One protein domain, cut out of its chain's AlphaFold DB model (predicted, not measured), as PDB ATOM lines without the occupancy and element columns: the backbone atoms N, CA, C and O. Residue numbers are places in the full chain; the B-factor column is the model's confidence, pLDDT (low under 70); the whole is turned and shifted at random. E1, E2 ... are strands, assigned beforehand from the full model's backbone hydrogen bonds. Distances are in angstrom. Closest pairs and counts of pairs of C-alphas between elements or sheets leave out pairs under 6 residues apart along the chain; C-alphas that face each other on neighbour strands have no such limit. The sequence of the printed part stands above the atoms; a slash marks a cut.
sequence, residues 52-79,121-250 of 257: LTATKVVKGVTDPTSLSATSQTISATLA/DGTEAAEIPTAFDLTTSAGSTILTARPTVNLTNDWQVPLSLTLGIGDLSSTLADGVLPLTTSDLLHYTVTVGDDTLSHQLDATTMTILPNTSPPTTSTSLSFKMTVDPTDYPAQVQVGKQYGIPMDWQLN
ATOM      1  N   LEU A  52     -35.398  -0.247  26.785       85.50
ATOM      2  CA  LEU A  52     -36.655  -0.536  26.113       85.50
ATOM      3  C   LEU A  52     -36.614  -1.915  25.462       85.50
ATOM      4  O   LEU A  52     -35.571  -2.383  24.998       85.50
ATOM      5  N   THR A  53     -37.774  -2.551  25.376       85.56
ATOM      6  CA  THR A  53     -37.977  -3.786  24.623       85.56
ATOM      7  C   THR A  53     -39.022  -3.552  23.543       85.56
ATOM      8  O   THR A  53     -40.046  -2.917  23.771       85.56
ATOM      9  N   ALA A  54     -38.776  -4.061  22.335       84.56
ATOM     10  CA  ALA A  54     -39.790  -4.050  21.290       84.56
ATOM     11  C   ALA A  54     -40.793  -5.183  21.544       84.56
ATOM     12  O   ALA A  54     -40.426  -6.359  21.515       84.56
ATOM     13  N   THR A  55     -42.057  -4.838  21.775       82.88
ATOM     14  CA  THR A  55     -43.128  -5.805  22.078       82.88
ATOM     15  C   THR A  55     -43.977  -6.131  20.855       82.88
ATOM     16  O   THR A  55     -44.548  -7.218  20.753       82.88
ATOM     17  N   LYS A  56     -44.028  -5.220  19.879       85.94
ATOM     18  CA  LYS A  56     -44.730  -5.412  18.607       85.94
ATOM     19  C   LYS A  56     -44.022  -4.649  17.501       85.94
ATOM     20  O   LYS A  56     -43.685  -3.492  17.696       85.94
ATOM     21  N   VAL A  57     -43.867  -5.267  16.331       84.06
ATOM     22  CA  VAL A  57     -43.322  -4.617  15.130       84.06
ATOM     23  C   VAL A  57     -44.305  -4.785  13.976       84.06
ATOM     24  O   VAL A  57     -44.702  -5.901  13.641       84.06
ATOM     25  N   VAL A  58     -44.689  -3.668  13.372       84.38
ATOM     26  CA  VAL A  58     -45.487  -3.575  12.152       84.38
ATOM     27  C   VAL A  58     -44.557  -3.095  11.048       84.38
ATOM     28  O   VAL A  58     -44.053  -1.973  11.090       84.38
ATOM     29  N   LYS A  59     -44.302  -3.969  10.076       80.00
ATOM     30  CA  LYS A  59     -43.503  -3.640   8.894       80.00
ATOM     31  C   LYS A  59     -44.406  -3.088   7.801       80.00
ATOM     32  O   LYS A  59     -45.533  -3.554   7.647       80.00
ATOM     33  N   GLY A  60     -43.887  -2.142   7.031       68.44
ATOM     34  CA  GLY A  60     -44.551  -1.657   5.829       68.44
ATOM     35  C   GLY A  60     -44.315  -2.652   4.717       68.44
ATOM     36  O   GLY A  60     -43.172  -2.994   4.435       68.44
ATOM     37  N   VAL A  61     -45.386  -3.137   4.103       64.81
ATOM     38  CA  VAL A  61     -45.293  -3.920   2.874       64.81
ATOM     39  C   VAL A  61     -46.180  -3.214   1.875       64.81
ATOM     40  O   VAL A  61     -47.401  -3.339   1.916       64.81
ATOM     41  N   THR A  62     -45.562  -2.417   1.012       68.06
ATOM     42  CA  THR A  62     -46.288  -1.752  -0.066       68.06
ATOM     43  C   THR A  62     -46.620  -2.800  -1.121       68.06
ATOM     44  O   THR A  62     -45.715  -3.298  -1.786       68.06
ATOM     45  N   ASP A  63     -47.899  -3.150  -1.265       68.62
ATOM     46  CA  ASP A  63     -48.377  -3.950  -2.393       68.62
ATOM     47  C   ASP A  63     -48.637  -3.013  -3.586       68.62
ATOM     48  O   ASP A  63     -49.637  -2.287  -3.588       68.62
ATOM     49  N   PRO A  64     -47.765  -2.996  -4.610       66.88
ATOM     50  CA  PRO A  64     -47.943  -2.112  -5.758       66.88
ATOM     51  C   PRO A  64     -49.154  -2.500  -6.622       66.88
ATOM     52  O   PRO A  64     -49.572  -1.707  -7.466       66.88
ATOM     53  N   THR A  65     -49.716  -3.700  -6.427       65.94
ATOM     54  CA  THR A  65     -50.809  -4.277  -7.224       65.94
ATOM     55  C   THR A  65     -52.201  -3.942  -6.670       65.94
ATOM     56  O   THR A  65     -53.197  -4.086  -7.382       65.94
ATOM     57  N   SER A  66     -52.278  -3.439  -5.430       69.19
ATOM     58  CA  SER A  66     -53.522  -3.116  -4.722       69.19
ATOM     59  C   SER A  66     -53.475  -1.712  -4.104       69.19
ATOM     60  O   SER A  66     -53.109  -1.526  -2.943       69.19
ATOM     61  N   LEU A  67     -53.920  -0.708  -4.865       67.62
ATOM     62  CA  LEU A  67     -54.055   0.685  -4.418       67.62
ATOM     63  C   LEU A  67     -55.331   0.907  -3.583       67.62
ATOM     64  O   LEU A  67     -56.237   1.636  -3.979       67.62
ATOM     65  N   SER A  68     -55.442   0.254  -2.424       66.19
ATOM     66  CA  SER A  68     -56.598   0.438  -1.526       66.19
ATOM     67  C   SER A  68     -56.395   1.519  -0.459       66.19
ATOM     68  O   SER A  68     -57.368   1.976   0.136       66.19
ATOM     69  N   ALA A  69     -55.147   1.920  -0.199       72.44
ATOM     70  CA  ALA A  69     -54.783   2.962   0.760       72.44
ATOM     71  C   ALA A  69     -53.654   3.839   0.196       72.44
ATOM     72  O   ALA A  69     -52.776   3.341  -0.512       72.44
ATOM     73  N   THR A  70     -53.679   5.136   0.513       77.25
ATOM     74  CA  THR A  70     -52.664   6.117   0.083       77.25
ATOM     75  C   THR A  70     -51.491   6.241   1.053       77.25
ATOM     76  O   THR A  70     -50.430   6.735   0.671       77.25
ATOM     77  N   SER A  71     -51.670   5.774   2.290       86.38
ATOM     78  CA  SER A  71     -50.625   5.657   3.300       86.38
ATOM     79  C   SER A  71     -50.732   4.331   4.057       86.38
ATOM     80  O   SER A  71     -51.785   3.690   4.092       86.38
ATOM     81  N   GLN A  72     -49.624   3.930   4.677       88.62
ATOM     82  CA  GLN A  72     -49.567   2.857   5.668       88.62
ATOM     83  C   GLN A  72     -48.704   3.294   6.850       88.62
ATOM     84  O   GLN A  72     -47.847   4.165   6.719       88.62
ATOM     85  N   THR A  73     -48.890   2.657   7.999       92.00
ATOM     86  CA  THR A  73     -48.056   2.899   9.176       92.00
ATOM     87  C   THR A  73     -47.065   1.762   9.352       92.00
ATOM     88  O   THR A  73     -47.455   0.597   9.435       92.00
ATOM     89  N   ILE A  74     -45.787   2.113   9.459       92.69
ATOM     90  CA  ILE A  74     -44.756   1.237  10.017       92.69
ATOM     91  C   ILE A  74     -44.534   1.657  11.458       92.69
ATOM     92  O   ILE A  74     -44.485   2.851  11.748       92.69
ATOM     93  N   SER A  75     -44.457   0.705  12.376       93.75
ATOM     94  CA  SER A  75     -44.369   1.054  13.791       93.75
ATOM     95  C   SER A  75     -43.753  -0.038  14.636       93.75
ATOM     96  O   SER A  75     -43.859  -1.224  14.320       93.75
ATOM     97  N   ALA A  76     -43.218   0.353  15.780       92.75
ATOM     98  CA  ALA A  76     -42.935  -0.532  16.884       92.75
ATOM     99  C   ALA A  76     -43.599  -0.020  18.162       92.75
ATOM    100  O   ALA A  76     -43.575   1.172  18.454       92.75
ATOM    101  N   THR A  77     -44.183  -0.936  18.930       92.50
ATOM    102  CA  THR A  77     -44.509  -0.666  20.330       92.50
ATOM    103  C   THR A  77     -43.276  -1.017  21.138       92.50
ATOM    104  O   THR A  77     -42.813  -2.163  21.097       92.50
ATOM    105  N   LEU A  78     -42.734  -0.022  21.828       91.00
ATOM    106  CA  LEU A  78     -41.637  -0.196  22.760       91.00
ATOM    107  C   LEU A  78     -42.191  -0.110  24.177       91.00
ATOM    108  O   LEU A  78     -43.035   0.740  24.465       91.00
ATOM    109  N   ALA A  79     -41.709  -0.990  25.041       88.25
ATOM    110  CA  ALA A  79     -42.099  -1.043  26.435       88.25
ATOM    111  C   ALA A  79     -40.888  -0.854  27.339       88.25
ATOM    112  O   ALA A  79     -39.779  -1.309  27.042       88.25
ATOM    113  N   ASP A 121     -45.810   1.686  28.041       88.94
ATOM    114  CA  ASP A 121     -45.751   1.458  26.599       88.94
ATOM    115  C   ASP A 121     -45.744   2.802  25.863       88.94
ATOM    116  O   ASP A 121     -46.435   3.745  26.253       88.94
ATOM    117  N   GLY A 122     -45.000   2.859  24.764       90.19
ATOM    118  CA  GLY A 122     -44.963   3.988  23.839       90.19
ATOM    119  C   GLY A 122     -44.726   3.506  22.413       90.19
ATOM    120  O   GLY A 122     -44.317   2.361  22.183       90.19
ATOM    121  N   THR A 123     -45.033   4.357  21.443       92.19
ATOM    122  CA  THR A 123     -44.994   4.018  20.022       92.19
ATOM    123  C   THR A 123     -43.907   4.796  19.291       92.19
ATOM    124  O   THR A 123     -43.862   6.023  19.331       92.19
ATOM    125  N   GLU A 124     -43.100   4.055  18.536       92.56
ATOM    126  CA  GLU A 124     -42.241   4.582  17.481       92.56
ATOM    127  C   GLU A 124     -42.916   4.283  16.146       92.56
ATOM    128  O   GLU A 124     -43.167   3.116  15.834       92.56
ATOM    129  N   ALA A 125     -43.260   5.295  15.356       94.12
ATOM    130  CA  ALA A 125     -43.995   5.086  14.111       94.12
ATOM    131  C   ALA A 125     -43.592   6.053  13.004       94.12
ATOM    132  O   ALA A 125     -43.171   7.177  13.259       94.12
ATOM    133  N   ALA A 126     -43.793   5.612  11.764       93.44
ATOM    134  CA  ALA A 126     -43.818   6.464  10.591       93.44
ATOM    135  C   ALA A 126     -45.058   6.146   9.743       93.44
ATOM    136  O   ALA A 126     -45.300   4.998   9.362       93.44
ATOM    137  N   GLU A 127     -45.849   7.172   9.442       93.19
ATOM    138  CA  GLU A 127     -46.888   7.111   8.420       93.19
ATOM    139  C   GLU A 127     -46.254   7.425   7.064       93.19
ATOM    140  O   GLU A 127     -45.785   8.538   6.832       93.19
ATOM    141  N   ILE A 128     -46.217   6.432   6.182       90.69
ATOM    142  CA  ILE A 128     -45.502   6.473   4.906       90.69
ATOM    143  C   ILE A 128     -46.481   6.394   3.728       90.69
ATOM    144  O   ILE A 128     -47.511   5.721   3.832       90.69
ATOM    145  N   PRO A 129     -46.186   7.044   2.591       87.75
ATOM    146  CA  PRO A 129     -47.016   6.942   1.398       87.75
ATOM    147  C   PRO A 129     -46.884   5.560   0.745       87.75
ATOM    148  O   PRO A 129     -45.782   5.033   0.583       87.75
ATOM    149  N   THR A 130     -48.012   5.000   0.318       80.31
ATOM    150  CA  THR A 130     -48.094   3.757  -0.478       80.31
ATOM    151  C   THR A 130     -48.536   4.017  -1.912       80.31
ATOM    152  O   THR A 130     -48.303   3.194  -2.796       80.31
ATOM    153  N   ALA A 131     -49.152   5.175  -2.148       79.12
ATOM    154  CA  ALA A 131     -49.646   5.600  -3.441       79.12
ATOM    155  C   ALA A 131     -49.243   7.051  -3.710       79.12
ATOM    156  O   ALA A 131     -49.245   7.887  -2.804       79.12
ATOM    157  N   PHE A 132     -48.914   7.350  -4.963       78.94
ATOM    158  CA  PHE A 132     -48.436   8.669  -5.361       78.94
ATOM    159  C   PHE A 132     -49.323   9.271  -6.439       78.94
ATOM    160  O   PHE A 132     -49.411   8.749  -7.553       78.94
ATOM    161  N   ASP A 133     -49.924  10.411  -6.112       79.88
ATOM    162  CA  ASP A 133     -50.727  11.198  -7.041       79.88
ATOM    163  C   ASP A 133     -49.810  12.093  -7.878       79.88
ATOM    164  O   ASP A 133     -49.392  13.177  -7.456       79.88
ATOM    165  N   LEU A 134     -49.455  11.610  -9.069       79.12
ATOM    166  CA  LEU A 134     -48.569  12.318  -9.984       79.12
ATOM    167  C   LEU A 134     -49.333  13.393 -10.767       79.12
ATOM    168  O   LEU A 134     -50.216  13.115 -11.584       79.12
ATOM    169  N   THR A 135     -48.936  14.645 -10.560       80.75
ATOM    170  CA  THR A 135     -49.515  15.829 -11.211       80.75
ATOM    171  C   THR A 135     -48.468  16.559 -12.049       80.75
ATOM    172  O   THR A 135     -47.285  16.544 -11.717       80.75
ATOM    173  N   THR A 136     -48.875  17.211 -13.139       79.81
ATOM    174  CA  THR A 136     -48.002  18.132 -13.885       79.81
ATOM    175  C   THR A 136     -48.252  19.570 -13.459       79.81
ATOM    176  O   THR A 136     -49.374  19.971 -13.144       79.81
ATOM    177  N   SER A 137     -47.196  20.381 -13.485       77.19
ATOM    178  CA  SER A 137     -47.343  21.840 -13.440       77.19
ATOM    179  C   SER A 137     -47.633  22.381 -14.841       77.19
ATOM    180  O   SER A 137     -47.185  21.810 -15.836       77.19
ATOM    181  N   ALA A 138     -48.352  23.502 -14.940       71.94
ATOM    182  CA  ALA A 138     -48.639  24.137 -16.225       71.94
ATOM    183  C   ALA A 138     -47.340  24.428 -17.002       71.94
ATOM    184  O   ALA A 138     -46.447  25.103 -16.494       71.94
ATOM    185  N   GLY A 139     -47.234  23.902 -18.227       68.44
ATOM    186  CA  GLY A 139     -46.051  24.061 -19.082       68.44
ATOM    187  C   GLY A 139     -44.868  23.138 -18.758       68.44
ATOM    188  O   GLY A 139     -43.836  23.258 -19.411       68.44
ATOM    189  N   SER A 140     -45.001  22.220 -17.794       75.81
ATOM    190  CA  SER A 140     -43.992  21.200 -17.494       75.81
ATOM    191  C   SER A 140     -44.461  19.821 -17.942       75.81
ATOM    192  O   SER A 140     -45.624  19.457 -17.770       75.81
ATOM    193  N   THR A 141     -43.534  19.044 -18.490       74.25
ATOM    194  CA  THR A 141     -43.728  17.615 -18.729       74.25
ATOM    195  C   THR A 141     -43.480  16.805 -17.455       74.25
ATOM    196  O   THR A 141     -44.102  15.770 -17.277       74.25
ATOM    197  N   ILE A 142     -42.663  17.295 -16.517       80.44
ATOM    198  CA  ILE A 142     -42.304  16.571 -15.293       80.44
ATOM    199  C   ILE A 142     -43.541  16.336 -14.418       80.44
ATOM    200  O   ILE A 142     -44.242  17.271 -14.008       80.44
ATOM    201  N   LEU A 143     -43.768  15.070 -14.087       80.25
ATOM    202  CA  LEU A 143     -44.772  14.617 -13.139       80.25
ATOM    203  C   LEU A 143     -44.225  14.728 -11.716       80.25
ATOM    204  O   LEU A 143     -43.069  14.409 -11.457       80.25
ATOM    205  N   THR A 144     -45.046  15.201 -10.783       84.00
ATOM    206  CA  THR A 144     -44.660  15.426  -9.388       84.00
ATOM    207  C   THR A 144     -45.734  14.925  -8.424       84.00
ATOM    208  O   THR A 144     -46.910  15.240  -8.604       84.00
ATOM    209  N   ALA A 145     -45.320  14.230  -7.363       85.50
ATOM    210  CA  ALA A 145     -46.129  13.943  -6.175       85.50
ATOM    211  C   ALA A 145     -45.491  14.579  -4.934       85.50
ATOM    212  O   ALA A 145     -44.270  14.738  -4.868       85.50
ATOM    213  N   ARG A 146     -46.311  14.957  -3.948       89.62
ATOM    214  CA  ARG A 146     -45.858  15.644  -2.727       89.62
ATOM    215  C   ARG A 146     -46.423  15.017  -1.448       89.62
ATOM    216  O   ARG A 146     -47.258  15.645  -0.799       89.62
ATOM    217  N   PRO A 147     -46.039  13.778  -1.107       88.50
ATOM    218  CA  PRO A 147     -46.497  13.175   0.132       88.50
ATOM    219  C   PRO A 147     -45.808  13.798   1.349       88.50
ATOM    220  O   PRO A 147     -44.772  14.462   1.256       88.50
ATOM    221  N   THR A 148     -46.386  13.545   2.514       89.81
ATOM    222  CA  THR A 148     -45.798  13.876   3.811       89.81
ATOM    223  C   THR A 148     -45.602  12.583   4.580       89.81
ATOM    224  O   THR A 148     -46.471  11.716   4.542       89.81
ATOM    225  N   VAL A 149     -44.465  12.458   5.261       91.25
ATOM    226  CA  VAL A 149     -44.211  11.369   6.207       91.25
ATOM    227  C   VAL A 149     -44.248  11.945   7.609       91.25
ATOM    228  O   VAL A 149     -43.499  12.875   7.908       91.25
ATOM    229  N   ASN A 150     -45.113  11.405   8.462       92.06
ATOM    230  CA  ASN A 150     -45.224  11.823   9.857       92.06
ATOM    231  C   ASN A 150     -44.579  10.773  10.752       92.06
ATOM    232  O   ASN A 150     -44.903   9.594  10.633       92.06
ATOM    233  N   LEU A 151     -43.694  11.207  11.645       92.81
ATOM    234  CA  LEU A 151     -43.044  10.353  12.627       92.81
ATOM    235  C   LEU A 151     -43.570  10.626  14.035       92.81
ATOM    236  O   LEU A 151     -43.774  11.782  14.414       92.81
ATOM    237  N   THR A 152     -43.724   9.554  14.805       93.12
ATOM    238  CA  THR A 152     -44.043   9.551  16.239       93.12
ATOM    239  C   THR A 152     -42.902   8.878  16.984       93.12
ATOM    240  O   THR A 152     -42.450   7.821  16.545       93.12
ATOM    241  N   ASN A 153     -42.448   9.499  18.072       91.94
ATOM    242  CA  ASN A 153     -41.362   9.015  18.918       91.94
ATOM    243  C   ASN A 153     -41.668   9.297  20.388       91.94
ATOM    244  O   ASN A 153     -41.183  10.268  20.980       91.94
ATOM    245  N   ASP A 154     -42.553   8.478  20.955       90.25
ATOM    246  CA  ASP A 154     -43.027   8.645  22.331       90.25
ATOM    247  C   ASP A 154     -41.884   8.517  23.345       90.25
ATOM    248  O   ASP A 154     -41.899   9.184  24.383       90.25
ATOM    249  N   TRP A 155     -40.875   7.695  23.038       86.81
ATOM    250  CA  TRP A 155     -39.750   7.444  23.937       86.81
ATOM    251  C   TRP A 155     -38.611   8.448  23.811       86.81
ATOM    252  O   TRP A 155     -37.687   8.402  24.620       86.81
ATOM    253  N   GLN A 156     -38.669   9.349  22.827       88.25
ATOM    254  CA  GLN A 156     -37.583  10.268  22.491       88.25
ATOM    255  C   GLN A 156     -36.244   9.525  22.371       88.25
ATOM    256  O   GLN A 156     -35.225   9.949  22.911       88.25
ATOM    257  N   VAL A 157     -36.232   8.394  21.669       86.88
ATOM    258  CA  VAL A 157     -34.996   7.670  21.348       86.88
ATOM    259  C   VAL A 157     -34.414   8.160  20.022       86.88
ATOM    260  O   VAL A 157     -35.146   8.705  19.191       86.88
ATOM    261  N   PRO A 158     -33.103   7.991  19.775       89.38
ATOM    262  CA  PRO A 158     -32.557   8.174  18.438       89.38
ATOM    263  C   PRO A 158     -33.316   7.313  17.427       89.38
ATOM    264  O   PRO A 158     -33.428   6.098  17.589       89.38
ATOM    265  N   LEU A 159     -33.831   7.961  16.384       89.38
ATOM    266  CA  LEU A 159     -34.648   7.341  15.352       89.38
ATOM    267  C   LEU A 159     -34.108   7.731  13.978       89.38
ATOM    268  O   LEU A 159     -33.804   8.901  13.740       89.38
ATOM    269  N   SER A 160     -34.025   6.761  13.068       90.44
ATOM    270  CA  SER A 160     -33.765   6.997  11.649       90.44
ATOM    271  C   SER A 160     -34.816   6.348  10.772       90.44
ATOM    272  O   SER A 160     -35.416   5.322  11.097       90.44
ATOM    273  N   LEU A 161     -35.001   6.956   9.610       90.44
ATOM    274  CA  LEU A 161     -35.841   6.429   8.556       90.44
ATOM    275  C   LEU A 161     -34.972   6.212   7.325       90.44
ATOM    276  O   LEU A 161     -34.196   7.092   6.931       90.44
ATOM    277  N   THR A 162     -35.106   5.039   6.724       89.56
ATOM    278  CA  THR A 162     -34.452   4.711   5.466       89.56
ATOM    279  C   THR A 162     -35.479   4.346   4.404       89.56
ATOM    280  O   THR A 162     -36.585   3.886   4.702       89.56
ATOM    281  N   LEU A 163     -35.106   4.605   3.158       87.69
ATOM    282  CA  LEU A 163     -35.912   4.366   1.977       87.69
ATOM    283  C   LEU A 163     -35.072   3.599   0.962       87.69
ATOM    284  O   LEU A 163     -33.991   4.041   0.580       87.69
ATOM    285  N   GLY A 164     -35.576   2.453   0.532       85.12
ATOM    286  CA  GLY A 164     -35.075   1.712  -0.614       85.12
ATOM    287  C   GLY A 164     -36.187   1.438  -1.618       85.12
ATOM    288  O   GLY A 164     -37.328   1.893  -1.474       85.12
ATOM    289  N   ILE A 165     -35.851   0.648  -2.630       80.88
ATOM    290  CA  ILE A 165     -36.801   0.179  -3.631       80.88
ATOM    291  C   ILE A 165     -37.004  -1.331  -3.514       80.88
ATOM    292  O   ILE A 165     -36.057  -2.104  -3.377       80.88
ATOM    293  N   GLY A 166     -38.265  -1.741  -3.540       77.06
ATOM    294  CA  GLY A 166     -38.692  -3.124  -3.657       77.06
ATOM    295  C   GLY A 166     -38.714  -3.593  -5.112       77.06
ATOM    296  O   GLY A 166     -38.172  -2.952  -6.013       77.06
ATOM    297  N   ASP A 167     -39.356  -4.738  -5.348       75.00
ATOM    298  CA  ASP A 167     -39.422  -5.336  -6.681       75.00
ATOM    299  C   ASP A 167     -40.283  -4.509  -7.644       75.00
ATOM    300  O   ASP A 167     -41.515  -4.516  -7.616       75.00
ATOM    301  N   LEU A 168     -39.583  -3.831  -8.541       71.25
ATOM    302  CA  LEU A 168     -40.113  -3.005  -9.610       71.25
ATOM    303  C   LEU A 168     -40.781  -3.783 -10.754       71.25
ATOM    304  O   LEU A 168     -41.469  -3.180 -11.574       71.25
ATOM    305  N   SER A 169     -40.596  -5.104 -10.840       66.81
ATOM    306  CA  SER A 169     -41.112  -5.927 -11.945       66.81
ATOM    307  C   SER A 169     -42.602  -6.279 -11.826       66.81
ATOM    308  O   SER A 169     -43.204  -6.787 -12.777       66.81
ATOM    309  N   SER A 170     -43.218  -5.976 -10.682       65.88
ATOM    310  CA  SER A 170     -44.633  -6.245 -10.411       65.88
ATOM    311  C   SER A 170     -45.555  -5.283 -11.169       65.88
ATOM    312  O   SER A 170     -45.358  -4.071 -11.157       65.88
ATOM    313  N   THR A 171     -46.595  -5.816 -11.817       63.41
ATOM    314  CA  THR A 171     -47.605  -4.988 -12.507       63.41
ATOM    315  C   THR A 171     -48.354  -4.131 -11.496       63.41
ATOM    316  O   THR A 171     -48.878  -4.661 -10.521       63.41
ATOM    317  N   LEU A 172     -48.411  -2.820 -11.726       66.44
ATOM    318  CA  LEU A 172     -49.048  -1.892 -10.797       66.44
ATOM    319  C   LEU A 172     -50.576  -2.054 -10.824       66.44
ATOM    320  O   LEU A 172     -51.151  -2.552 -11.801       66.44
ATOM    321  N   ALA A 173     -51.242  -1.606  -9.759       59.84
ATOM    322  CA  ALA A 173     -52.697  -1.505  -9.732       59.84
ATOM    323  C   ALA A 173     -53.205  -0.703 -10.951       59.84
ATOM    324  O   ALA A 173     -52.509   0.160 -11.486       59.84
ATOM    325  N   ASP A 174     -54.415  -1.021 -11.410       56.28
ATOM    326  CA  ASP A 174     -55.062  -0.463 -12.613       56.28
ATOM    327  C   ASP A 174     -54.471  -0.891 -13.973       56.28
ATOM    328  O   ASP A 174     -54.864  -0.362 -15.017       56.28
ATOM    329  N   GLY A 175     -53.577  -1.887 -14.004       54.16
ATOM    330  CA  GLY A 175     -53.047  -2.454 -15.254       54.16
ATOM    331  C   GLY A 175     -51.996  -1.578 -15.942       54.16
ATOM    332  O   GLY A 175     -51.663  -1.812 -17.107       54.16
ATOM    333  N   VAL A 176     -51.467  -0.580 -15.229       58.62
ATOM    334  CA  VAL A 176     -50.277   0.166 -15.644       58.62
ATOM    335  C   VAL A 176     -49.072  -0.774 -15.552       58.62
ATOM    336  O   VAL A 176     -48.861  -1.448 -14.543       58.62
ATOM    337  N   LEU A 177     -48.284  -0.844 -16.627       54.31
ATOM    338  CA  LEU A 177     -47.089  -1.681 -16.669       54.31
ATOM    339  C   LEU A 177     -46.043  -1.229 -15.628       54.31
ATOM    340  O   LEU A 177     -45.970  -0.039 -15.312       54.31
ATOM    341  N   PRO A 178     -45.253  -2.177 -15.088       59.38
ATOM    342  CA  PRO A 178     -44.248  -1.917 -14.060       59.38
ATOM    343  C   PRO A 178     -43.280  -0.798 -14.456       59.38
ATOM    344  O   PRO A 178     -42.876  -0.695 -15.617       59.38
ATOM    345  N   LEU A 179     -42.832  -0.015 -13.474       62.91
ATOM    346  CA  LEU A 179     -41.643   0.821 -13.631       62.91
ATOM    347  C   LEU A 179     -40.440  -0.121 -13.702       62.91
ATOM    348  O   LEU A 179     -39.933  -0.532 -12.677       62.91
ATOM    349  N   THR A 180     -39.999  -0.531 -14.889       63.03
ATOM    350  CA  THR A 180     -38.983  -1.593 -15.032       63.03
ATOM    351  C   THR A 180     -37.569  -1.194 -14.590       63.03
ATOM    352  O   THR A 180     -36.692  -2.055 -14.535       63.03
ATOM    353  N   THR A 181     -37.323   0.088 -14.301       68.44
ATOM    354  CA  THR A 181     -36.043   0.617 -13.799       68.44
ATOM    355  C   THR A 181     -36.277   1.705 -12.750       68.44
ATOM    356  O   THR A 181     -37.281   2.419 -12.791       68.44
ATOM    357  N   SER A 182     -35.349   1.835 -11.797       70.69
ATOM    358  CA  SER A 182     -35.413   2.844 -10.730       70.69
ATOM    359  C   SER A 182     -34.811   4.190 -11.143       70.69
ATOM    360  O   SER A 182     -35.076   5.203 -10.501       70.69
ATOM    361  N   ASP A 183     -34.067   4.216 -12.258       70.00
ATOM    362  CA  ASP A 183     -33.301   5.376 -12.734       70.00
ATOM    363  C   ASP A 183     -34.125   6.637 -12.992       70.00
ATOM    364  O   ASP A 183     -33.587   7.733 -13.089       70.00
ATOM    365  N   LEU A 184     -35.439   6.475 -13.096       71.38
ATOM    366  CA  LEU A 184     -36.372   7.516 -13.500       71.38
ATOM    367  C   LEU A 184     -37.121   8.138 -12.312       71.38
ATOM    368  O   LEU A 184     -37.921   9.058 -12.499       71.38
ATOM    369  N   LEU A 185     -36.918   7.600 -11.107       77.25
ATOM    370  CA  LEU A 185     -37.559   8.059  -9.883       77.25
ATOM    371  C   LEU A 185     -36.575   8.913  -9.094       77.25
ATOM    372  O   LEU A 185     -35.645   8.405  -8.469       77.25
ATOM    373  N   HIS A 186     -36.816  10.217  -9.077       84.38
ATOM    374  CA  HIS A 186     -36.082  11.130  -8.211       84.38
ATOM    375  C   HIS A 186     -36.969  11.552  -7.053       84.38
ATOM    376  O   HIS A 186     -38.158  11.826  -7.231       84.38
ATOM    377  N   TYR A 187     -36.388  11.648  -5.864       85.19
ATOM    378  CA  TYR A 187     -37.068  12.230  -4.724       85.19
ATOM    379  C   TYR A 187     -36.208  13.298  -4.069       85.19
ATOM    380  O   TYR A 187     -34.982  13.218  -3.985       85.19
ATOM    381  N   THR A 188     -36.900  14.311  -3.581       86.44
ATOM    382  CA  THR A 188     -36.367  15.314  -2.685       86.44
ATOM    383  C   THR A 188     -37.075  15.153  -1.349       86.44
ATOM    384  O   THR A 188     -38.307  15.094  -1.311       86.44
ATOM    385  N   VAL A 189     -36.314  15.079  -0.263       87.75
ATOM    386  CA  VAL A 189     -36.836  15.093   1.106       87.75
ATOM    387  C   VAL A 189     -36.336  16.346   1.808       87.75
ATOM    388  O   VAL A 189     -35.157  16.686   1.715       87.75
ATOM    389  N   THR A 190     -37.240  17.042   2.489       85.31
ATOM    390  CA  THR A 190     -36.916  18.211   3.307       85.31
ATOM    391  C   THR A 190     -37.162  17.891   4.778       85.31
ATOM    392  O   THR A 190     -38.262  17.460   5.145       85.31
ATOM    393  N   VAL A 191     -36.134  18.111   5.601       82.31
ATOM    394  CA  VAL A 191     -36.120  17.884   7.052       82.31
ATOM    395  C   VAL A 191     -35.655  19.168   7.730       82.31
ATOM    396  O   VAL A 191     -34.482  19.525   7.656       82.31
ATOM    397  N   GLY A 192     -36.576  19.894   8.366       81.69
ATOM    398  CA  GLY A 192     -36.276  21.250   8.829       81.69
ATOM    399  C   GLY A 192     -35.853  22.140   7.655       81.69
ATOM    400  O   GLY A 192     -36.602  22.264   6.686       81.69
ATOM    401  N   ASP A 193     -34.653  22.716   7.737       81.75
ATOM    402  CA  ASP A 193     -34.083  23.575   6.691       81.75
ATOM    403  C   ASP A 193     -33.258  22.799   5.644       81.75
ATOM    404  O   ASP A 193     -32.932  23.336   4.580       81.75
ATOM    405  N   ASP A 194     -32.942  21.527   5.906       82.62
ATOM    406  CA  ASP A 194     -32.117  20.706   5.025       82.62
ATOM    407  C   ASP A 194     -32.965  20.039   3.945       82.62
ATOM    408  O   ASP A 194     -34.038  19.490   4.201       82.62
ATOM    409  N   THR A 195     -32.472  20.064   2.707       86.88
ATOM    410  CA  THR A 195     -33.121  19.421   1.562       86.88
ATOM    411  C   THR A 195     -32.140  18.493   0.860       86.88
ATOM    412  O   THR A 195     -31.123  18.933   0.327       86.88
ATOM    413  N   LEU A 196     -32.475  17.207   0.828       84.88
ATOM    414  CA  LEU A 196     -31.682  16.152   0.207       84.88
ATOM    415  C   LEU A 196     -32.361  15.705  -1.083       84.88
ATOM    416  O   LEU A 196     -33.575  15.511  -1.104       84.88
ATOM    417  N   SER A 197     -31.597  15.553  -2.165       88.12
ATOM    418  CA  SER A 197     -32.104  15.083  -3.459       88.12
ATOM    419  C   SER A 197     -31.364  13.829  -3.884       88.12
ATOM    420  O   SER A 197     -30.137  13.826  -3.957       88.12
ATOM    421  N   HIS A 198     -32.127  12.785  -4.179       83.75
ATOM    422  CA  HIS A 198     -31.612  11.463  -4.494       83.75
ATOM    423  C   HIS A 198     -32.366  10.858  -5.676       83.75
ATOM    424  O   HIS A 198     -33.524  11.182  -5.951       83.75
ATOM    425  N   GLN A 199     -31.681   9.972  -6.385       82.38
ATOM    426  CA  GLN A 199     -32.301   9.011  -7.284       82.38
ATOM    427  C   GLN A 199     -32.644   7.773  -6.457       82.38
ATOM    428  O   GLN A 199     -31.847   7.360  -5.614       82.38
ATOM    429  N   LEU A 200     -33.829   7.208  -6.666       76.50
ATOM    430  CA  LEU A 200     -34.192   5.955  -6.028       76.50
ATOM    431  C   LEU A 200     -33.382   4.834  -6.693       76.50
ATOM    432  O   LEU A 200     -33.434   4.653  -7.911       76.50
ATOM    433  N   ASP A 201     -32.616   4.090  -5.908       74.81
ATOM    434  CA  ASP A 201     -31.834   2.958  -6.391       74.81
ATOM    435  C   ASP A 201     -32.039   1.722  -5.503       74.81
ATOM    436  O   ASP A 201     -32.801   1.737  -4.534       74.81
ATOM    437  N   ALA A 202     -31.409   0.609  -5.883       67.56
ATOM    438  CA  ALA A 202     -31.508  -0.655  -5.155       67.56
ATOM    439  C   ALA A 202     -30.881  -0.607  -3.750       67.56
ATOM    440  O   ALA A 202     -31.068  -1.537  -2.966       67.56
ATOM    441  N   THR A 203     -30.109   0.435  -3.432       76.38
ATOM    442  CA  THR A 203     -29.490   0.600  -2.124       76.38
ATOM    443  C   THR A 203     -30.394   1.414  -1.210       76.38
ATOM    444  O   THR A 203     -30.886   2.487  -1.542       76.38
ATOM    445  N   THR A 204     -30.632   0.885  -0.015       81.56
ATOM    446  CA  THR A 204     -31.375   1.590   1.023       81.56
ATOM    447  C   THR A 204     -30.613   2.850   1.441       81.56
ATOM    448  O   THR A 204     -29.471   2.764   1.896       81.56
ATOM    449  N   MET A 205     -31.250   4.015   1.326       85.56
ATOM    450  CA  MET A 205     -30.678   5.306   1.708       85.56
ATOM    451  C   MET A 205     -31.300   5.841   2.993       85.56
ATOM    452  O   MET A 205     -32.509   5.757   3.205       85.56
ATOM    453  N   THR A 206     -30.481   6.456   3.842       87.25
ATOM    454  CA  THR A 206     -30.958   7.166   5.033       87.25
ATOM    455  C   THR A 206     -31.540   8.519   4.639       87.25
ATOM    456  O   THR A 206     -30.830   9.376   4.121       87.25
ATOM    457  N   ILE A 207     -32.832   8.712   4.907       86.19
ATOM    458  CA  ILE A 207     -33.586   9.936   4.581       86.19
ATOM    459  C   ILE A 207     -33.817  10.824   5.805       86.19
ATOM    460  O   ILE A 207     -33.919  12.040   5.673       86.19
ATOM    461  N   LEU A 208     -33.851  10.220   6.991       87.38
ATOM    462  CA  LEU A 208     -33.772  10.904   8.274       87.38
ATOM    463  C   LEU A 208     -32.652  10.223   9.070       87.38
ATOM    464  O   LEU A 208     -32.811   9.049   9.414       87.38
ATOM    465  N   PRO A 209     -31.509  10.889   9.315       86.44
ATOM    466  CA  PRO A 209     -30.464  10.325  10.160       86.44
ATOM    467  C   PRO A 209     -30.926  10.264  11.617       86.44
ATOM    468  O   PRO A 209     -31.820  11.008  12.011       86.44
ATOM    469  N   ASN A 210     -30.269   9.423  12.422       84.69
ATOM    470  CA  ASN A 210     -30.486   9.399  13.867       84.69
ATOM    471  C   ASN A 210     -30.328  10.817  14.434       84.69
ATOM    472  O   ASN A 210     -29.246  11.405  14.366       84.69
ATOM    473  N   THR A 211     -31.411  11.375  14.972       71.06
ATOM    474  CA  THR A 211     -31.425  12.748  15.489       71.06
ATOM    475  C   THR A 211     -30.975  12.809  16.946       71.06
ATOM    476  O   THR A 211     -31.415  12.003  17.765       71.06
ATOM    477  N   SER A 212     -30.171  13.823  17.282       66.12
ATOM    478  CA  SER A 212     -29.893  14.249  18.657       66.12
ATOM    479  C   SER A 212     -29.924  15.791  18.729       66.12
ATOM    480  O   SER A 212     -29.210  16.425  17.946       66.12
ATOM    481  N   PRO A 213     -30.731  16.416  19.612       72.44
ATOM    482  CA  PRO A 213     -31.625  15.770  20.567       72.44
ATOM    483  C   PRO A 213     -32.844  15.125  19.873       72.44
ATOM    484  O   PRO A 213     -33.330  15.647  18.866       72.44
ATOM    485  N   PRO A 214     -33.337  13.990  20.388       77.94
ATOM    486  CA  PRO A 214     -34.531  13.335  19.869       77.94
ATOM    487  C   PRO A 214     -35.786  14.184  20.131       77.94
ATOM    488  O   PRO A 214     -35.892  14.879  21.141       77.94
ATOM    489  N   THR A 215     -36.740  14.147  19.200       79.94
ATOM    490  CA  THR A 215     -38.013  14.883  19.292       79.94
ATOM    491  C   THR A 215     -39.184  13.916  19.324       79.94
ATOM    492  O   THR A 215     -39.081  12.818  18.793       79.94
ATOM    493  N   THR A 216     -40.314  14.331  19.903       81.25
ATOM    494  CA  THR A 216     -41.520  13.488  20.002       81.25
ATOM    495  C   THR A 216     -42.227  13.264  18.672       81.25
ATOM    496  O   THR A 216     -42.964  12.295  18.505       81.25
ATOM    497  N   SER A 217     -42.062  14.189  17.728       86.12
ATOM    498  CA  SER A 217     -42.707  14.121  16.421       86.12
ATOM    499  C   SER A 217     -41.942  14.940  15.395       86.12
ATOM    500  O   SER A 217     -41.494  16.045  15.698       86.12
ATOM    501  N   THR A 218     -41.857  14.434  14.169       88.38
ATOM    502  CA  THR A 218     -41.247  15.132  13.030       88.38
ATOM    503  C   THR A 218     -42.083  14.873  11.780       88.38
ATOM    504  O   THR A 218     -42.524  13.749  11.562       88.38
ATOM    505  N   SER A 219     -42.290  15.892  10.945       89.31
ATOM    506  CA  SER A 219     -42.906  15.730   9.622       89.31
ATOM    507  C   SER A 219     -41.863  15.981   8.540       89.31
ATOM    508  O   SER A 219     -41.210  17.024   8.530       89.31
ATOM    509  N   LEU A 220     -41.726  15.037   7.616       89.62
ATOM    510  CA  LEU A 220     -40.837  15.131   6.465       89.62
ATOM    511  C   LEU A 220     -41.672  15.455   5.229       89.62
ATOM    512  O   LEU A 220     -42.636  14.751   4.910       89.62
ATOM    513  N   SER A 221     -41.293  16.512   4.515       88.62
ATOM    514  CA  SER A 221     -41.930  16.844   3.239       88.62
ATOM    515  C   SER A 221     -41.202  16.133   2.110       88.62
ATOM    516  O   SER A 221     -40.008  16.350   1.911       88.62
ATOM    517  N   PHE A 222     -41.923  15.308   1.355       87.62
ATOM    518  CA  PHE A 222     -41.388  14.624   0.187       87.62
ATOM    519  C   PHE A 222     -41.864  15.302  -1.091       87.62
ATOM    520  O   PHE A 222     -42.998  15.767  -1.207       87.62
ATOM    521  N   LYS A 223     -40.992  15.325  -2.091       88.12
ATOM    522  CA  LYS A 223     -41.330  15.647  -3.471       88.12
ATOM    523  C   LYS A 223     -40.737  14.558  -4.347       88.12
ATOM    524  O   LYS A 223     -39.526  14.492  -4.503       88.12
ATOM    525  N   MET A 224     -41.589  13.738  -4.935       85.25
ATOM    526  CA  MET A 224     -41.176  12.751  -5.922       85.25
ATOM    527  C   MET A 224     -41.396  13.325  -7.315       85.25
ATOM    528  O   MET A 224     -42.452  13.904  -7.574       85.25
ATOM    529  N   THR A 225     -40.413  13.188  -8.195       82.50
ATOM    530  CA  THR A 225     -40.456  13.681  -9.571       82.50
ATOM    531  C   THR A 225     -40.107  12.597 -10.566       82.50
ATOM    532  O   THR A 225     -39.247  11.754 -10.315       82.50
ATOM    533  N   VAL A 226     -40.791  12.670 -11.699       75.25
ATOM    534  CA  VAL A 226     -40.841  11.660 -12.746       75.25
ATOM    535  C   VAL A 226     -40.801  12.444 -14.080       75.25
ATOM    536  O   VAL A 226     -41.786  13.086 -14.446       75.25
ATOM    537  N   ASP A 227     -39.646  12.492 -14.764       73.00
ATOM    538  CA  ASP A 227     -39.463  13.097 -16.099       73.00
ATOM    539  C   ASP A 227     -39.925  12.207 -17.282       73.00
ATOM    540  O   ASP A 227     -39.316  11.169 -17.558       73.00
ATOM    541  N   PRO A 228     -40.964  12.608 -18.047       62.94
ATOM    542  CA  PRO A 228     -41.531  11.781 -19.100       62.94
ATOM    543  C   PRO A 228     -40.886  11.767 -20.456       62.94
ATOM    544  O   PRO A 228     -41.352  11.010 -21.312       62.94
ATOM    545  N   THR A 229     -39.814  12.517 -20.666       61.97
ATOM    546  CA  THR A 229     -39.032  12.347 -21.892       61.97
ATOM    547  C   THR A 229     -38.253  11.030 -21.926       61.97
ATOM    548  O   THR A 229     -37.902  10.587 -23.017       61.97
ATOM    549  N   ASP A 230     -38.082  10.367 -20.776       57.97
ATOM    550  CA  ASP A 230     -37.300   9.133 -20.626       57.97
ATOM    551  C   ASP A 230     -38.164   7.862 -20.404       57.97
ATOM    552  O   ASP A 230     -37.627   6.785 -20.130       57.97
ATOM    553  N   TYR A 231     -39.502   7.935 -20.541       62.50
ATOM    554  CA  TYR A 231     -40.415   6.813 -20.229       62.50
ATOM    555  C   TYR A 231     -40.757   5.859 -21.389       62.50
ATOM    556  O   TYR A 231     -40.841   6.272 -22.550       62.50
ATOM    557  N   PRO A 232     -41.149   4.600 -21.081       53.84
ATOM    558  CA  PRO A 232     -42.119   3.871 -21.899       53.84
ATOM    559  C   PRO A 232     -43.472   4.611 -21.886       53.84
ATOM    560  O   PRO A 232     -43.880   5.145 -20.862       53.84
ATOM    561  N   ALA A 233     -44.198   4.635 -23.008       55.47
ATOM    562  CA  ALA A 233     -45.370   5.491 -23.299       55.47
ATOM    563  C   ALA A 233     -46.620   5.376 -22.373       55.47
ATOM    564  O   ALA A 233     -47.721   5.756 -22.770       55.47
ATOM    565  N   GLN A 234     -46.496   4.805 -21.177       59.09
ATOM    566  CA  GLN A 234     -47.585   4.299 -20.342       59.09
ATOM    567  C   GLN A 234     -47.802   5.082 -19.038       59.09
ATOM    568  O   GLN A 234     -48.862   4.923 -18.436       59.09
ATOM    569  N   VAL A 235     -46.877   5.957 -18.617       63.66
ATOM    570  CA  VAL A 235     -47.108   6.854 -17.469       63.66
ATOM    571  C   VAL A 235     -47.990   8.030 -17.911       63.66
ATOM    572  O   VAL A 235     -47.608   8.854 -18.738       63.66
ATOM    573  N   GLN A 236     -49.198   8.099 -17.364       66.56
ATOM    574  CA  GLN A 236     -50.219   9.114 -17.618       66.56
ATOM    575  C   GLN A 236     -50.296  10.163 -16.499       66.56
ATOM    576  O   GLN A 236     -50.211   9.848 -15.309       66.56
ATOM    577  N   VAL A 237     -50.540  11.412 -16.899       69.81
ATOM    578  CA  VAL A 237     -50.832  12.539 -16.001       69.81
ATOM    579  C   VAL A 237     -52.131  12.287 -15.227       69.81
ATOM    580  O   VAL A 237     -53.122  11.855 -15.817       69.81
ATOM    581  N   GLY A 238     -52.158  12.617 -13.931       67.25
ATOM    582  CA  GLY A 238     -53.378  12.561 -13.115       67.25
ATOM    583  C   GLY A 238     -53.801  11.148 -12.717       67.25
ATOM    584  O   GLY A 238     -54.928  10.948 -12.266       67.25
ATOM    585  N   LYS A 239     -52.913  10.170 -12.904       71.94
ATOM    586  CA  LYS A 239     -53.062   8.815 -12.382       71.94
ATOM    587  C   LYS A 239     -52.281   8.655 -11.084       71.94
ATOM    588  O   LYS A 239     -51.271   9.324 -10.862       71.94
ATOM    589  N   GLN A 240     -52.779   7.745 -10.261       72.62
ATOM    590  CA  GLN A 240     -52.134   7.310  -9.041       72.62
ATOM    591  C   GLN A 240     -51.315   6.053  -9.331       72.62
ATOM    592  O   GLN A 240     -51.765   5.182 -10.075       72.62
ATOM    593  N   TYR A 241     -50.120   5.966  -8.754       73.38
ATOM    594  CA  TYR A 241     -49.238   4.815  -8.933       73.38
ATOM    595  C   TYR A 241     -48.826   4.255  -7.580       73.38
ATOM    596  O   TYR A 241     -48.421   5.007  -6.688       73.38
ATOM    597  N   GLY A 242     -48.906   2.932  -7.448       73.06
ATOM    598  CA  GLY A 242     -48.231   2.212  -6.377       73.06
ATOM    599  C   GLY A 242     -46.765   2.105  -6.756       73.06
ATOM    600  O   GLY A 242     -46.449   1.610  -7.831       73.06
ATOM    601  N   ILE A 243     -45.863   2.599  -5.918       75.50
ATOM    602  CA  ILE A 243     -44.428   2.395  -6.123       75.50
ATOM    603  C   ILE A 243     -43.973   1.478  -4.998       75.50
ATOM    604  O   ILE A 243     -44.217   1.820  -3.838       75.50
ATOM    605  N   PRO A 244     -43.346   0.326  -5.300       75.56
ATOM    606  CA  PRO A 244     -42.901  -0.608  -4.278       75.56
ATOM    607  C   PRO A 244     -41.688  -0.007  -3.566       75.56
ATOM    608  O   PRO A 244     -40.548  -0.309  -3.888       75.56
ATOM    609  N   MET A 245     -41.928   0.911  -2.635       80.94
ATOM    610  CA  MET A 245     -40.906   1.487  -1.770       80.94
ATOM    611  C   MET A 245     -40.748   0.621  -0.525       80.94
ATOM    612  O   MET A 245     -41.751   0.243   0.092       80.94
ATOM    613  N   ASP A 246     -39.498   0.338  -0.162       84.62
ATOM    614  CA  ASP A 246     -39.153  -0.369   1.070       84.62
ATOM    615  C   ASP A 246     -38.729   0.649   2.128       84.62
ATOM    616  O   ASP A 246     -37.644   1.230   2.067       84.62
ATOM    617  N   TRP A 247     -39.626   0.909   3.073       87.88
ATOM    618  CA  TRP A 247     -39.405   1.859   4.154       87.88
ATOM    619  C   TRP A 247     -39.003   1.113   5.416       87.88
ATOM    620  O   TRP A 247     -39.705   0.194   5.848       87.88
ATOM    621  N   GLN A 248     -37.923   1.551   6.057       90.19
ATOM    622  CA  GLN A 248     -37.472   0.946   7.306       90.19
ATOM    623  C   GLN A 248     -37.309   2.014   8.383       90.19
ATOM    624  O   GLN A 248     -36.560   2.980   8.228       90.19
ATOM    625  N   LEU A 249     -38.033   1.818   9.484       91.25
ATOM    626  CA  LEU A 249     -37.917   2.608  10.700       91.25
ATOM    627  C   LEU A 249     -36.925   1.922  11.634       91.25
ATOM    628  O   LEU A 249     -37.148   0.778  12.034       91.25
ATOM    629  N   ASN A 250     -35.854   2.624  11.984       90.19
ATOM    630  CA  ASN A 250     -34.832   2.142  12.901       90.19
ATOM    631  C   ASN A 250     -34.817   3.031  14.143       90.19
ATOM    632  O   ASN A 250     -34.976   4.245  14.043       90.19
TER     633      ASN A 250
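AT A GLANCE: This is residues 52 to 79 and 121 to 250 of the 257 residues of an uncharacterized protein of Lactobacillus fabifermentans DSM 21115 (UniProt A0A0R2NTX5). Look for an elongated sandwich of two sheets, only partly face to face: a large, twisted sheet of eight strands, E1, E2, E3, E5, E6, E8, E9 and E11, with a small sheet, E10 - E7 - E13, over part of it. The small pair E4 and E12 and much of the long links lie toward one end. The 158 printed residues have thirteen named strands, E1 to E13 in order, and no named helix; the sheets are antiparallel, the eight-stranded one branched. The class is all strand, with 78 residues, under half, in named elements. The whole is compact, radius of gyration of the C-alphas 16.2 A, spanning 50 by 32 by 25 A.

IN THESE COORDINATES: Find C-alpha 53 at (-37.977, -3.786, 24.623), where E1, residues 53 to 58, begins. E2, 71 to 79, covers 25.6 A; E3, 121 to 129, covers 25.8 A. E4, 131 to 133, E5, 143 to 145, and E6, 148 to 153, follow. E7, 159 to 165, covers 20.4 A. Next come E8, 186 to 191, E9, 194 to 199, and E10, 205 to 208. E11, 217 to 226, covers 29.3 A from (-42.707, 14.121, 16.421). After E12, 240 to 242, E13, 245 to 250, ends at (-34.832, 2.142, 12.901).

HOW THE PARTS SIT: Start at the hairpin E1 and E2, where N 55 and O 77 are 2.9 A apart. E3 is on the other side of E2 from E1, with N 74 to O 126 at 2.9 A, and E6 is on the other side of E3 from E2, with N 125 to O 152 at 2.9 A. E11 pairs in a staggered way: with E6 at N 151 and O 218, 2.8 A, with E5 at N 143 and O 226, 2.8 A, and, on its other side, with E8 at N 188 and O 223, 2.8 A. E8 and E9 form a hairpin, N 189 to O 196 at 2.9 A. In the facing sheet, inner E7 pairs with E13 at N 162 and O 248, 2.9 A, and with E10 at N 163 and O 205, 2.8 A. Across the sandwich, the closest C-alphas of E2 and E13 are Ile 74 and Leu 249, 7.0 A. E3 runs on into E4 at 46 degrees, and E4 pairs with E12 at N 132 and O 241, 3.0 A.

THE WHOLE: The C-alphas of Thr 53 and Gly 139, the two farthest apart, are 52.4 A apart. Residues 80 to 120 are not printed; C-alphas 79 and 121 across the cut are 4.4 A apart. The links E1 to E2, E7 to E8 and E11 to E12 are long. Confidence is low, pLDDT under 70, for 36 residues, among them 60 to 68, 169 to 181 and 228 to 238.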